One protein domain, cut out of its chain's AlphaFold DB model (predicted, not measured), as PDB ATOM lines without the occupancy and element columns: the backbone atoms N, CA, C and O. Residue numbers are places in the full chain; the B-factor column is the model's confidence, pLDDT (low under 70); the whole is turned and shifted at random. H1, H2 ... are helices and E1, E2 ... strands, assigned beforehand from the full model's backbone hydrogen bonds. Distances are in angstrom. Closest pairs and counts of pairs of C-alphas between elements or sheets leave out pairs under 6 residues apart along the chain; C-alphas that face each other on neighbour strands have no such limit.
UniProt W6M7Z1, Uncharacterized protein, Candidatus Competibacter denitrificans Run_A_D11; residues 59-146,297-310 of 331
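What this domain is: This is residues 59 to 146 and 297 to 310 of the 331 residues of an uncharacterized protein of Candidatus Competibacter denitrificans Run_A_D11 (UniProt W6M7Z1). Three helices, H1, H3 and H4, form a cluster with two small strand hairpins packed on H1 and H4: E1 and E2 near the middle of the whole, E3 and E4 at one end of its longest axis. Toward the other end, H2 and the long loop of residues 97 to 116 reach away from the cluster, with H2 near H3 but touching no helix. The printed part has 102 residues, with four named helices and four named strands in the order H1, E1, E2, H2, H3, H4, E3, E4; the class is mixed, helices and strands, and each hairpin is an antiparallel sheet of two strands. By its radius of gyration of the C-alphas, 14.1 A, the whole is compact, yet its outline is elongated, spanning 45 by 27 by 19 A.

How they stand to each other: H1, residues 59 to 68, is joined by a tight link to E1, residues 72 to 74; their closest C-alphas, of Ala 66 and Leu 72, are 5.7 A apart. E1 and E2, residues 80 to 82, form a hairpin at 153 degrees, with N 81 and O 73 within hydrogen-bond range at 2.8 A. H2, residues 87 to 96, and H3, residues 117 to 128, are near each other, with 5 pairs of C-alphas within 10 A. H3 touches H1 with residues 122 to 126 alone, at a steep tilt of 48 degrees, opposite ways; the closest C-alphas, of Ala 66 and Leu 122, are 6.6 A apart. H4, residues 130 to 143, and H3 touch only at the corner, about perpendicular at 76 degrees, closest at the C-alphas of Leu 126 and Gly 132, 3.9 A. H4 touches H1 with residues 131 to 135 alone, closest at the C-alphas of Asp 59 and Ala 131, 5.3 A; they run the same way at a steep tilt of 68 degrees, only just short of about perpendicular. The closest C-alphas of E2 and H4, of Ile 80 and Asn 143, are 6.5 A apart. E3, residues 300 to 303, and E4, residues 306 to 309, form a hairpin at 145 degrees, with N 308 and O 301 at 2.8 A, within hydrogen-bond range. The closest C-alphas of H1 and E4, of Ala 60 and Trp 309, are 5.9 A apart. Those of H4 and E3, of Tyr 142 and Ile 300, are 6.5 A apart. In H1, H2, H3 and H4 every O i to N i+4 pair is within hydrogen-bond range.

Where its parts are: H1 begins at C-alpha 59, (-49.692, 60.285, 23.377), and measures 14.2 A. E1 measures 7.0 A, E2 6.4 A, H2 14.3 A and H3 16.0 A. H4, 19.8 A, ends at C-alpha 143, (-55.478, 44.184, 27.299). E3 measures 9.9 A; E4, 10.0 A, ends at C-alpha 309, (-50.494, 53.437, 17.546).

The domain as a whole: The two C-alphas farthest apart, of Asp 99 and Ser 297, are 45.8 A apart. Residues 147 to 296 are not printed, and C-alphas 146 and 297 across this cut are 13.8 A apart. Of the links that are printed whole, H2 to H3 is long and the others are tight. The mean pLDDT of the printed part is 87.1; residues 102 to 108 and residue 297 are under 70.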
ATOM      1  N   ASP A  59     -49.379  61.631  22.894       89.12
ATOM      2  CA  ASP A  59     -49.692  60.285  23.377       89.12
ATOM      3  C   ASP A  59     -49.144  59.164  22.478       89.12
ATOM      4  O   ASP A  59     -48.617  58.181  22.999       89.12
ATOM      5  N   ALA A  60     -49.218  59.319  21.154       90.69
ATOM      6  CA  ALA A  60     -48.638  58.380  20.195       90.69
ATOM      7  C   ALA A  60     -47.108  58.319  20.331       90.69
ATOM      8  O   ALA A  60     -46.539  57.234  20.458       90.69
ATOM      9  N   LEU A  61     -46.455  59.486  20.399       93.38
ATOM     10  CA  LEU A  61     -45.007  59.580  20.617       93.38
ATOM     11  C   LEU A  61     -44.595  58.968  21.956       93.38
ATOM     12  O   LEU A  61     -43.622  58.219  22.017       93.38
ATOM     13  N   LEU A  62     -45.338  59.257  23.028       95.38
ATOM     14  CA  LEU A  62     -45.073  58.680  24.343       95.38
ATOM     15  C   LEU A  62     -45.187  57.153  24.323       95.38
ATOM     16  O   LEU A  62     -44.349  56.477  24.913       95.38
ATOM     17  N   PHE A  63     -46.204  56.605  23.654       95.56
ATOM     18  CA  PHE A  63     -46.382  55.161  23.519       95.56
ATOM     19  C   PHE A  63     -45.200  54.505  22.794       95.56
ATOM     20  O   PHE A  63     -44.626  53.545  23.308       95.56
ATOM     21  N   GLU A  64     -44.792  55.052  21.647       95.12
ATOM     22  CA  GLU A  64     -43.653  54.550  20.871       95.12
ATOM     23  C   GLU A  64     -42.340  54.630  21.662       95.12
ATOM     24  O   GLU A  64     -41.580  53.663  21.718       95.12
ATOM     25  N   GLN A  65     -42.090  55.756  22.336       95.94
ATOM     26  CA  GLN A  65     -40.895  55.944  23.159       95.94
ATOM     27  C   GLN A  65     -40.879  55.015  24.376       95.94
ATOM     28  O   GLN A  65     -39.820  54.496  24.730       95.94
ATOM     29  N   ALA A  66     -42.030  54.778  25.011       95.69
ATOM     30  CA  ALA A  66     -42.150  53.866  26.145       95.69
ATOM     31  C   ALA A  66     -41.964  52.396  25.729       95.69
ATOM     32  O   ALA A  66     -41.314  51.647  26.459       95.69
ATOM     33  N   LEU A  67     -42.467  51.995  24.554       94.56
ATOM     34  CA  LEU A  67     -42.175  50.686  23.955       94.56
ATOM     35  C   LEU A  67     -40.677  50.524  23.680       94.56
ATOM     36  O   LEU A  67     -40.071  49.559  24.137       94.56
ATOM     37  N   ALA A  68     -40.058  51.491  22.995       93.75
ATOM     38  CA  ALA A  68     -38.631  51.447  22.669       93.75
ATOM     39  C   ALA A  68     -37.729  51.463  23.918       93.75
ATOM     40  O   ALA A  68     -36.643  50.896  23.908       93.75
ATOM     41  N   ALA A  69     -38.177  52.103  25.003       94.25
ATOM     42  CA  ALA A  69     -37.492  52.111  26.293       94.25
ATOM     43  C   ALA A  69     -37.739  50.846  27.140       94.25
ATOM     44  O   ALA A  69     -37.216  50.754  28.247       94.25
ATOM     45  N   GLY A  70     -38.559  49.894  26.676       92.38
ATOM     46  CA  GLY A  70     -38.898  48.679  27.424       92.38
ATOM     47  C   GLY A  70     -39.807  48.908  28.639       92.38
ATOM     48  O   GLY A  70     -39.953  48.004  29.467       92.38
ATOM     49  N   LEU A  71     -40.424  50.092  28.750       93.81
ATOM     50  CA  LEU A  71     -41.421  50.431  29.776       93.81
ATOM     51  C   LEU A  71     -42.806  49.857  29.446       93.81
ATOM     52  O   LEU A  71     -43.644  49.713  30.333       93.81
ATOM     53  N   LEU A  72     -43.041  49.530  28.176       93.75
ATOM     54  CA  LEU A  72     -44.176  48.751  27.694       93.75
ATOM     55  C   LEU A  72     -43.627  47.503  26.999       93.75
ATOM     56  O   LEU A  72     -42.715  47.622  26.181       93.75
ATOM     57  N   ARG A  73     -44.153  46.316  27.314       90.44
ATOM     58  CA  ARG A  73     -43.663  45.042  26.753       90.44
ATOM     59  C   ARG A  73     -44.823  44.154  26.316       90.44
ATOM     60  O   ARG A  73     -45.731  43.918  27.110       90.44
ATOM     61  N   LEU A  74     -44.787  43.657  25.079       88.19
ATOM     62  CA  LEU A  74     -45.727  42.634  24.615       88.19
ATOM     63  C   LEU A  74     -45.407  41.307  25.314       88.19
ATOM     64  O   LEU A  74     -44.254  40.889  25.347       88.19
ATOM     65  N   GLN A  75     -46.429  40.677  25.872       86.19
ATOM     66  CA  GLN A  75     -46.356  39.412  26.589       86.19
ATOM     67  C   GLN A  75     -46.727  38.239  25.680       86.19
ATOM     68  O   GLN A  75     -47.378  38.418  24.647       86.19
ATOM     69  N   ALA A  76     -46.358  37.025  26.095       82.00
ATOM     70  CA  ALA A  76     -46.672  35.794  25.363       82.00
ATOM     71  C   ALA A  76     -48.187  35.566  25.189       82.00
ATOM     72  O   ALA A  76     -48.619  34.984  24.200       82.00
ATOM     73  N   ASP A  77     -49.003  36.070  26.116       81.06
ATOM     74  CA  ASP A  77     -50.468  36.019  26.059       81.06
ATOM     75  C   ASP A  77     -51.103  37.170  25.246       81.06
ATOM     76  O   ASP A  77     -52.315  37.378  25.279       81.06
ATOM     77  N   GLY A  78     -50.284  37.952  24.535       84.94
ATOM     78  CA  GLY A  78     -50.721  39.053  23.680       84.94
ATOM     79  C   GLY A  78     -51.017  40.365  24.407       84.94
ATOM     80  O   GLY A  78     -51.279  41.369  23.734       84.94
ATOM     81  N   ARG A  79     -50.956  40.404  25.747       89.38
ATOM     82  CA  ARG A  79     -51.152  41.626  26.542       89.38
ATOM     83  C   ARG A  79     -49.906  42.501  26.565       89.38
ATOM     84  O   ARG A  79     -48.802  42.082  26.245       89.38
ATOM     85  N   ILE A  80     -50.096  43.755  26.947       90.75
ATOM     86  CA  ILE A  80     -49.028  44.728  27.151       90.75
ATOM     87  C   ILE A  80     -48.806  44.864  28.651       90.75
ATOM     88  O   ILE A  80     -49.674  45.370  29.368       90.75
ATOM     89  N   ALA A  81     -47.637  44.441  29.111       90.62
ATOM     90  CA  ALA A  81     -47.156  44.728  30.448       90.62
ATOM     91  C   ALA A  81     -46.669  46.182  30.514       90.62
ATOM     92  O   ALA A  81     -46.028  46.681  29.584       90.62
ATOM     93  N   VAL A  82     -46.984  46.863  31.614       92.50
ATOM     94  CA  VAL A  82     -46.580  48.249  31.876       92.50
ATOM     95  C   VAL A  82     -45.636  48.240  33.063       92.50
ATOM     96  O   VAL A  82     -45.982  47.671  34.097       92.50
ATOM     97  N   ALA A  83     -44.481  48.893  32.925       92.19
ATOM     98  CA  ALA A  83     -43.541  49.074  34.022       92.19
ATOM     99  C   ALA A  83     -44.266  49.616  35.269       92.19
ATOM    100  O   ALA A  83     -45.144  50.474  35.146       92.19
ATOM    101  N   PRO A  84     -43.945  49.122  36.473       91.31
ATOM    102  CA  PRO A  84     -44.691  49.492  37.660       91.31
ATOM    103  C   PRO A  84     -44.369  50.935  38.084       91.31
ATOM    104  O   PRO A  84     -43.275  51.457  37.853       91.31
ATOM    105  N   ALA A  85     -45.337  51.613  38.706       93.38
ATOM    106  CA  ALA A  85     -45.193  53.023  39.087       93.38
ATOM    107  C   ALA A  85     -44.098  53.240  40.148       93.38
ATOM    108  O   ALA A  85     -43.466  54.293  40.184       93.38
ATOM    109  N   ASP A  86     -43.862  52.232  40.984       92.31
ATOM    110  CA  ASP A  86     -42.844  52.176  42.029       92.31
ATOM    111  C   ASP A  86     -41.507  51.592  41.536       92.31
ATOM    112  O   ASP A  86     -40.617  51.350  42.348       92.31
ATOM    113  N   LEU A  87     -41.318  51.402  40.221       91.50
ATOM    114  CA  LEU A  87     -40.070  50.875  39.652       91.50
ATOM    115  C   LEU A  87     -38.796  51.575  40.176       91.50
ATOM    116  O   LEU A  87     -37.863  50.858  40.537       91.50
ATOM    117  N   PRO A  88     -38.722  52.919  40.294       92.25
ATOM    118  CA  PRO A  88     -37.530  53.572  40.842       92.25
ATOM    119  C   PRO A  88     -37.205  53.119  42.272       92.25
ATOM    120  O   PRO A  88     -36.040  52.898  42.596       92.25
ATOM    121  N   LEU A  89     -38.232  52.932  43.109       91.06
ATOM    122  CA  LEU A  89     -38.076  52.450  44.481       91.06
ATOM    123  C   LEU A  89     -37.614  50.990  44.497       91.06
ATOM    124  O   LEU A  89     -36.671  50.666  45.214       91.06
ATOM    125  N   ARG A  90     -38.227  50.128  43.673       88.88
ATOM    126  CA  ARG A  90     -37.834  48.713  43.550       88.88
ATOM    127  C   ARG A  90     -36.372  48.565  43.143       88.88
ATOM    128  O   ARG A  90     -35.661  47.757  43.723       88.88
ATOM    129  N   ARG A  91     -35.912  49.378  42.187       89.38
ATOM    130  CA  ARG A  91     -34.516  49.385  41.727       89.38
ATOM    131  C   ARG A  91     -33.546  49.877  42.793       89.38
ATOM    132  O   ARG A  91     -32.500  49.271  42.980       89.38
ATOM    133  N   ALA A  92     -33.891  50.957  43.497       89.56
ATOM    134  CA  ALA A  92     -33.073  51.455  44.600       89.56
ATOM    135  C   ALA A  92     -32.941  50.402  45.711       89.56
ATOM    136  O   ALA A  92     -31.843  50.155  46.197       89.56
ATOM    137  N   TYR A  93     -34.048  49.742  46.058       89.12
ATOM    138  CA  TYR A  93     -34.059  48.658  47.034       89.12
ATOM    139  C   TYR A  93     -33.221  47.458  46.572       89.12
ATOM    140  O   TYR A  93     -32.381  46.985  47.326       89.12
ATOM    141  N   ALA A  94     -33.384  47.020  45.322       88.31
ATOM    142  CA  ALA A  94     -32.611  45.927  44.734       88.31
ATOM    143  C   ALA A  94     -31.098  46.204  44.719       88.31
ATOM    144  O   ALA A  94     -30.307  45.309  44.992       88.31
ATOM    145  N   GLY A  95     -30.689  47.451  44.462       86.38
ATOM    146  CA  GLY A  95     -29.280  47.845  44.533       86.38
ATOM    147  C   GLY A  95     -28.700  47.820  45.953       86.38
ATOM    148  O   GLY A  95     -27.506  47.576  46.112       86.38
ATOM    149  N   LEU A  96     -29.526  48.061  46.977       88.94
ATOM    150  CA  LEU A  96     -29.123  48.012  48.390       88.94
ATOM    151  C   LEU A  96     -29.168  46.595  48.975       88.94
ATOM    152  O   LEU A  96     -28.406  46.292  49.891       88.94
ATOM    153  N   HIS A  97     -30.054  45.748  48.455       87.25
ATOM    154  CA  HIS A  97     -30.325  44.402  48.957       87.25
ATOM    155  C   HIS A  97     -30.340  43.372  47.817       87.25
ATOM    156  O   HIS A  97     -31.385  42.772  47.549       87.25
ATOM    157  N   PRO A  98     -29.212  43.168  47.110       82.19
ATOM    158  CA  PRO A  98     -29.160  42.266  45.959       82.19
ATOM    159  C   PRO A  98     -29.465  40.807  46.334       82.19
ATOM    160  O   PRO A  98     -29.998  40.057  45.525       82.19
ATOM    161  N   ASP A  99     -29.179  40.415  47.574       83.06
ATOM    162  CA  ASP A  99     -29.465  39.103  48.160       83.06
ATOM    163  C   ASP A  99     -30.963  38.841  48.395       83.06
ATOM    164  O   ASP A  99     -31.381  37.687  48.492       83.06
ATOM    165  N   LEU A 100     -31.780  39.897  48.455       76.81
ATOM    166  CA  LEU A 100     -33.227  39.818  48.679       76.81
ATOM    167  C   LEU A 100     -34.043  39.947  47.384       76.81
ATOM    168  O   LEU A 100     -35.276  39.867  47.416       76.81
ATOM    169  N   VAL A 101     -33.386  40.142  46.236       70.81
ATOM    170  CA  VAL A 101     -34.047  40.196  44.929       70.81
ATOM    171  C   VAL A 101     -34.352  38.772  44.474       70.81
ATOM    172  O   VAL A 101     -33.548  38.113  43.823       70.81
ATOM    173  N   VAL A 102     -35.539  38.277  44.823       63.09
ATOM    174  CA  VAL A 102     -36.055  37.023  44.264       63.09
ATOM    175  C   VAL A 102     -36.680  37.332  42.900       63.09
ATOM    176  O   VAL A 102     -37.627  38.127  42.855       63.09
ATOM    177  N   PRO A 103     -36.216  36.712  41.796       57.62
ATOM    178  CA  PRO A 103     -36.887  36.818  40.509       57.62
ATOM    179  C   PRO A 103     -38.335  36.353  40.667       57.62
ATOM    180  O   PRO A 103     -38.605  35.187  40.966       57.62
ATOM    181  N   ARG A 104     -39.294  37.267  40.510       60.72
ATOM    182  CA  ARG A 104     -40.708  36.891  40.500       60.72
ATOM    183  C   ARG A 104     -40.985  36.247  39.153       60.72
ATOM    184  O   ARG A 104     -41.111  36.949  38.162       60.72
ATOM    185  N   ALA A 105     -41.116  34.922  39.137       52.62
ATOM    186  CA  ALA A 105     -41.338  34.128  37.925       52.62
ATOM    187  C   ALA A 105     -42.580  34.531  37.092       52.62
ATOM    188  O   ALA A 105     -42.764  34.011  35.999       52.62
ATOM    189  N   ALA A 106     -43.430  35.428  37.607       56.69
ATOM    190  CA  ALA A 106     -44.651  35.911  36.965       56.69
ATOM    191  C   ALA A 106     -44.680  37.439  36.735       56.69
ATOM    192  O   ALA A 106     -45.732  37.983  36.396       56.69
ATOM    193  N   GLU A 107     -43.579  38.166  36.957       61.84
ATOM    194  CA  GLU A 107     -43.484  39.597  36.634       61.84
ATOM    195  C   GLU A 107     -42.362  39.840  35.623       61.84
ATOM    196  O   GLU A 107     -41.258  39.320  35.770       61.84
ATOM    197  N   CYS A 108     -42.624  40.712  34.645       64.81
ATOM    198  CA  CYS A 108     -41.590  41.247  33.768       64.81
ATOM    199  C   CYS A 108     -40.445  41.802  34.613       64.81
ATOM    200  O   CYS A 108     -40.649  42.704  35.431       64.81
ATOM    201  N   ASP A 109     -39.225  41.345  34.362       77.88
ATOM    202  CA  ASP A 109     -38.081  41.916  35.053       77.88
ATOM    203  C   ASP A 109     -37.735  43.298  34.472       77.88
ATOM    204  O   ASP A 109     -37.146  43.453  33.393       77.88
ATOM    205  N   TRP A 110     -38.196  44.341  35.160       84.88
ATOM    206  CA  TRP A 110     -37.824  45.733  34.899       84.88
ATOM    207  C   TRP A 110     -36.694  46.219  35.816       84.88
ATOM    208  O   TRP A 110     -36.173  47.320  35.602       84.88
ATOM    209  N   VAL A 111     -36.324  45.441  36.838       84.12
ATOM    210  CA  VAL A 111     -35.328  45.835  37.843       84.12
ATOM    211  C   VAL A 111     -33.925  45.818  37.242       84.12
ATOM    212  O   VAL A 111     -33.164  46.747  37.500       84.12
ATOM    213  N   ASP A 112     -33.656  44.886  36.331       79.12
ATOM    214  CA  ASP A 112     -32.337  44.732  35.704       79.12
ATOM    215  C   ASP A 112     -32.195  45.459  34.350       79.12
ATOM    216  O   ASP A 112     -31.138  45.465  33.721       79.12
ATOM    217  N   GLY A 113     -33.248  46.148  33.890       81.00
ATOM    218  CA  GLY A 113     -33.233  46.888  32.619       81.00
ATOM    219  C   GLY A 113     -32.367  48.160  32.621       81.00
ATOM    220  O   GLY A 113     -31.958  48.658  33.673       81.00
ATOM    221  N   VAL A 114     -32.143  48.744  31.436       85.50
ATOM    222  CA  VAL A 114     -31.482  50.055  31.278       85.50
ATOM    223  C   VAL A 114     -32.307  51.150  31.963       85.50
ATOM    224  O   VAL A 114     -33.495  51.305  31.686       85.50
ATOM    225  N   TRP A 115     -31.665  51.938  32.828       91.19
ATOM    226  CA  TRP A 115     -32.305  53.027  33.566       91.19
ATOM    227  C   TRP A 115     -31.440  54.290  33.555       91.19
ATOM    228  O   TRP A 115     -30.697  54.571  34.492       91.19
ATOM    229  N   ASP A 116     -31.525  55.038  32.457       92.81
ATOM    230  CA  ASP A 116     -30.883  56.344  32.306       92.81
ATOM    231  C   ASP A 116     -31.866  57.497  32.615       92.81
ATOM    232  O   ASP A 116     -33.064  57.300  32.854       92.81
ATOM    233  N   GLU A 117     -31.370  58.735  32.593       95.62
ATOM    234  CA  GLU A 117     -32.179  59.941  32.834       95.62
ATOM    235  C   GLU A 117     -33.343  60.088  31.833       95.62
ATOM    236  O   GLU A 117     -34.414  60.602  32.171       95.62
ATOM    237  N   ARG A 118     -33.174  59.608  30.596       95.81
ATOM    238  CA  ARG A 118     -34.219  59.644  29.567       95.81
ATOM    239  C   ARG A 118     -35.335  58.651  29.898       95.81
ATOM    240  O   ARG A 118     -36.501  59.037  29.854       95.81
ATOM    241  N   VAL A 119     -35.005  57.409  30.256       95.75
ATOM    242  CA  VAL A 119     -35.962  56.367  30.662       95.75
ATOM    243  C   VAL A 119     -36.683  56.776  31.947       95.75
ATOM    244  O   VAL A 119     -37.908  56.681  32.003       95.75
ATOM    245  N   SER A 120     -35.969  57.330  32.929       96.06
ATOM    246  CA  SER A 120     -36.556  57.881  34.160       96.06
ATOM    247  C   SER A 120     -37.583  58.985  33.864       96.06
ATOM    248  O   SER A 120     -38.706  58.987  34.380       96.06
ATOM    249  N   ARG A 121     -37.254  59.905  32.949       96.62
ATOM    250  CA  ARG A 121     -38.171  60.970  32.521       96.62
ATOM    251  C   ARG A 121     -39.391  60.423  31.785       96.62
ATOM    252  O   ARG A 121     -40.501  60.866  32.078       96.62
ATOM    253  N   LEU A 122     -39.201  59.459  30.881       97.06
ATOM    254  CA  LEU A 122     -40.290  58.777  30.181       97.06
ATOM    255  C   LEU A 122     -41.207  58.031  31.146       97.06
ATOM    256  O   LEU A 122     -42.419  58.162  31.031       97.06
ATOM    257  N   HIS A 123     -40.658  57.313  32.129       97.06
ATOM    258  CA  HIS A 123     -41.432  56.635  33.171       97.06
ATOM    259  C   HIS A 123     -42.281  57.628  33.967       97.06
ATOM    260  O   HIS A 123     -43.487  57.429  34.127       97.06
ATOM    261  N   ARG A 124     -41.701  58.763  34.376       97.38
ATOM    262  CA  ARG A 124     -42.447  59.807  35.085       97.38
ATOM    263  C   ARG A 124     -43.588  60.380  34.241       97.38
ATOM    264  O   ARG A 124     -44.697  60.534  34.751       97.38
ATOM    265  N   VAL A 125     -43.349  60.677  32.960       97.31
ATOM    266  CA  VAL A 125     -44.405  61.142  32.037       97.31
ATOM    267  C   VAL A 125     -45.460  60.055  31.845       97.31
ATOM    268  O   VAL A 125     -46.657  60.346  31.905       97.31
ATOM    269  N   LEU A 126     -45.027  58.802  31.682       97.00
ATOM    270  CA  LEU A 126     -45.905  57.655  31.545       97.00
ATOM    271  C   LEU A 126     -46.819  57.552  32.755       97.00
ATOM    272  O   LEU A 126     -48.011  57.492  32.531       97.00
ATOM    273  N   HIS A 127     -46.350  57.597  34.004       96.56
ATOM    274  CA  HIS A 127     -47.211  57.376  35.176       96.56
ATOM    275  C   HIS A 127     -47.950  58.618  35.678       96.56
ATOM    276  O   HIS A 127     -49.129  58.512  36.036       96.56
ATOM    277  N   PHE A 128     -47.310  59.786  35.669       95.75
ATOM    278  CA  PHE A 128     -47.762  60.941  36.450       95.75
ATOM    279  C   PHE A 128     -48.276  62.118  35.605       95.75
ATOM    280  O   PHE A 128     -48.705  63.122  36.166       95.75
ATOM    281  N   ASN A 129     -48.310  61.995  34.272       94.31
ATOM    282  CA  ASN A 129     -48.911  62.988  33.372       94.31
ATOM    283  C   ASN A 129     -50.270  62.505  32.802       94.31
ATOM    284  O   ASN A 129     -50.580  61.310  32.764       94.31
ATOM    285  N   ALA A 130     -51.099  63.444  32.341       91.56
ATOM    286  CA  ALA A 130     -52.335  63.214  31.604       91.56
ATOM    287  C   ALA A 130     -52.124  62.418  30.303       91.56
ATOM    288  O   ALA A 130     -52.888  61.480  30.059       91.56
ATOM    289  N   ALA A 131     -51.086  62.727  29.513       91.38
ATOM    290  CA  ALA A 131     -50.754  61.967  28.301       91.38
ATOM    291  C   ALA A 131     -50.477  60.494  28.641       91.38
ATOM    292  O   ALA A 131     -51.102  59.583  28.093       91.38
ATOM    293  N   GLY A 132     -49.647  60.256  29.657       94.88
ATOM    294  CA  GLY A 132     -49.363  58.918  30.160       94.88
ATOM    295  C   GLY A 132     -50.592  58.192  30.717       94.88
ATOM    296  O   GLY A 132     -50.784  57.002  30.457       94.88
ATOM    297  N   ARG A 133     -51.490  58.899  31.418       94.31
ATOM    298  CA  ARG A 133     -52.789  58.346  31.852       94.31
ATOM    299  C   ARG A 133     -53.637  57.907  30.658       94.31
ATOM    300  O   ARG A 133     -54.307  56.879  30.730       94.31
ATOM    301  N   TYR A 134     -53.649  58.677  29.571       93.00
ATOM    302  CA  TYR A 134     -54.365  58.294  28.358       93.00
ATOM    303  C   TYR A 134     -53.752  57.052  27.705       93.00
ATOM    304  O   TYR A 134     -54.501  56.118  27.424       93.00
ATOM    305  N   VAL A 135     -52.423  56.992  27.572       94.38
ATOM    306  CA  VAL A 135     -51.711  55.805  27.069       94.38
ATOM    307  C   VAL A 135     -52.058  54.567  27.896       94.38
ATOM    308  O   VAL A 135     -52.504  53.572  27.329       94.38
ATOM    309  N   ARG A 136     -51.968  54.631  29.233       94.06
ATOM    310  CA  ARG A 136     -52.331  53.495  30.102       94.06
ATOM    311  C   ARG A 136     -53.791  53.070  29.952       94.06
ATOM    312  O   ARG A 136     -54.058  51.878  29.914       94.06
ATOM    313  N   ARG A 137     -54.730  54.007  29.775       91.50
ATOM    314  CA  ARG A 137     -56.134  53.661  29.477       91.50
ATOM    315  C   ARG A 137     -56.293  52.951  28.133       91.50
ATOM    316  O   ARG A 137     -57.139  52.071  28.020       91.50
ATOM    317  N   GLN A 138     -55.520  53.329  27.112       91.69
ATOM    318  CA  GLN A 138     -55.529  52.613  25.832       91.69
ATOM    319  C   GLN A 138     -54.917  51.216  25.968       91.69
ATOM    320  O   GLN A 138     -55.452  50.279  25.382       91.69
ATOM    321  N   VAL A 139     -53.863  51.064  26.778       92.38
ATOM    322  CA  VAL A 139     -53.284  49.758  27.124       92.38
ATOM    323  C   VAL A 139     -54.300  48.887  27.866       92.38
ATOM    324  O   VAL A 139     -54.536  47.763  27.442       92.38
ATOM    325  N   ASP A 140     -54.972  49.406  28.896       89.50
ATOM    326  CA  ASP A 140     -56.033  48.684  29.612       89.50
ATOM    327  C   ASP A 140     -57.147  48.240  28.648       89.50
ATOM    328  O   ASP A 140     -57.573  47.086  28.657       89.50
ATOM    329  N   ALA A 141     -57.582  49.143  27.764       86.38
ATOM    330  CA  ALA A 141     -58.607  48.856  26.769       86.38
ATOM    331  C   ALA A 141     -58.153  47.850  25.704       86.38
ATOM    332  O   ALA A 141     -59.013  47.180  25.140       86.38
ATOM    333  N   TYR A 142     -56.856  47.766  25.397       88.25
ATOM    334  CA  TYR A 142     -56.271  46.755  24.514       88.25
ATOM    335  C   TYR A 142     -56.166  45.400  25.231       88.25
ATOM    336  O   TYR A 142     -56.617  44.392  24.686       88.25
ATOM    337  N   ASN A 143     -55.662  45.382  26.470       88.50
ATOM    338  CA  ASN A 143     -55.478  44.184  27.299       88.50
ATOM    339  C   ASN A 143     -56.803  43.495  27.638       88.50
ATOM    340  O   ASN A 143     -56.874  42.270  27.616       88.50
ATOM    341  N   ALA A 144     -57.871  44.264  27.875       85.75
ATOM    342  CA  ALA A 144     -59.222  43.744  28.111       85.75
ATOM    343  C   ALA A 144     -59.781  42.894  26.952       85.75
ATOM    344  O   ALA A 144     -60.822  42.262  27.109       85.75
ATOM    345  N   ARG A 145     -59.115  42.907  25.789       84.25
ATOM    346  CA  ARG A 145     -59.513  42.189  24.572       84.25
ATOM    347  C   ARG A 145     -58.648  40.983  24.252       84.25
ATOM    348  O   ARG A 145     -58.977  40.283  23.309       84.25
ATOM    349  N   GLN A 146     -57.534  40.804  24.960       86.38
ATOM    350  CA  GLN A 146     -56.554  39.762  24.635       86.38
ATOM    351  C   GLN A 146     -56.918  38.416  25.241       86.38
ATOM    352  O   GLN A 146     -56.519  37.389  24.712       86.38
ATOM    353  N   SER A 297     -61.476  49.561  16.995       57.09
ATOM    354  CA  SER A 297     -61.958  50.599  17.934       57.09
ATOM    355  C   SER A 297     -60.904  51.144  18.908       57.09
ATOM    356  O   SER A 297     -61.136  52.160  19.565       57.09
ATOM    357  N   GLY A 298     -59.758  50.469  19.044       71.94
ATOM    358  CA  GLY A 298     -58.661  50.862  19.938       71.94
ATOM    359  C   GLY A 298     -57.564  51.656  19.224       71.94
ATOM    360  O   GLY A 298     -57.384  51.518  18.018       71.94
ATOM    361  N   ARG A 299     -56.812  52.474  19.975       84.25
ATOM    362  CA  ARG A 299     -55.622  53.172  19.449       84.25
ATOM    363  C   ARG A 299     -54.459  52.225  19.184       84.25
ATOM    364  O   ARG A 299     -53.695  52.457  18.264       84.25
ATOM    365  N   ILE A 300     -54.331  51.171  19.981       88.81
ATOM    366  CA  ILE A 300     -53.228  50.218  19.879       88.81
ATOM    367  C   ILE A 300     -53.668  49.030  19.027       88.81
ATOM    368  O   ILE A 300     -54.752  48.482  19.241       88.81
ATOM    369  N   ARG A 301     -52.826  48.627  18.074       85.12
ATOM    370  CA  ARG A 301     -53.018  47.420  17.262       85.12
ATOM    371  C   ARG A 301     -51.754  46.582  17.235       85.12
ATOM    372  O   ARG A 301     -50.654  47.119  17.300       85.12
ATOM    373  N   ARG A 302     -51.942  45.274  17.084       85.12
ATOM    374  CA  ARG A 302     -50.874  44.323  16.802       85.12
ATOM    375  C   ARG A 302     -50.830  44.049  15.300       85.12
ATOM    376  O   ARG A 302     -51.849  43.685  14.715       85.12
ATOM    377  N   GLU A 303     -49.668  44.250  14.693       83.62
ATOM    378  CA  GLU A 303     -49.358  43.894  13.306       83.62
ATOM    379  C   GLU A 303     -48.138  42.969  13.322       83.62
ATOM    380  O   GLU A 303     -47.003  43.410  13.512       83.62
ATOM    381  N   GLY A 304     -48.391  41.659  13.221       78.69
ATOM    382  CA  GLY A 304     -47.381  40.638  13.507       78.69
ATOM    383  C   GLY A 304     -46.911  40.722  14.962       78.69
ATOM    384  O   GLY A 304     -47.705  40.597  15.894       78.69
ATOM    385  N   GLU A 305     -45.621  40.967  15.167       79.12
ATOM    386  CA  GLU A 305     -45.017  41.142  16.497       79.12
ATOM    387  C   GLU A 305     -44.969  42.604  16.957       79.12
ATOM    388  O   GLU A 305     -44.559  42.900  18.078       79.12
ATOM    389  N   ARG A 306     -45.391  43.550  16.107       84.94
ATOM    390  CA  ARG A 306     -45.267  44.980  16.399       84.94
ATOM    391  C   ARG A 306     -46.565  45.534  16.962       84.94
ATOM    392  O   ARG A 306     -47.649  45.283  16.438       84.94
ATOM    393  N   LEU A 307     -46.434  46.344  18.006       89.38
ATOM    394  CA  LEU A 307     -47.509  47.175  18.528       89.38
ATOM    395  C   LEU A 307     -47.426  48.553  17.880       89.38
ATOM    396  O   LEU A 307     -46.391  49.212  17.951       89.38
ATOM    397  N   ILE A 308     -48.517  48.989  17.264       89.12
ATOM    398  CA  ILE A 308     -48.603  50.281  16.588       89.12
ATOM    399  C   ILE A 308     -49.700  51.144  17.202       89.12
ATOM    400  O   ILE A 308     -50.747  50.643  17.625       89.12
ATOM    401  N   TRP A 309     -49.475  52.455  17.206       89.81
ATOM    402  CA  TRP A 309     -50.494  53.437  17.546       89.81
ATOM    403  C   TRP A 309     -51.182  53.934  16.272       89.81
ATOM    404  O   TRP A 309     -50.548  54.517  15.396       89.81
ATOM    405  N   ARG A 310     -52.493  53.724  16.151       83.69
ATOM    406  CA  ARG A 310     -53.305  54.246  15.052       83.69
ATOM    407  C   ARG A 310     -54.109  55.459  15.489       83.69
ATOM    408  O   ARG A 310     -54.823  55.460  16.500       83.69
TER     409      ARG A 310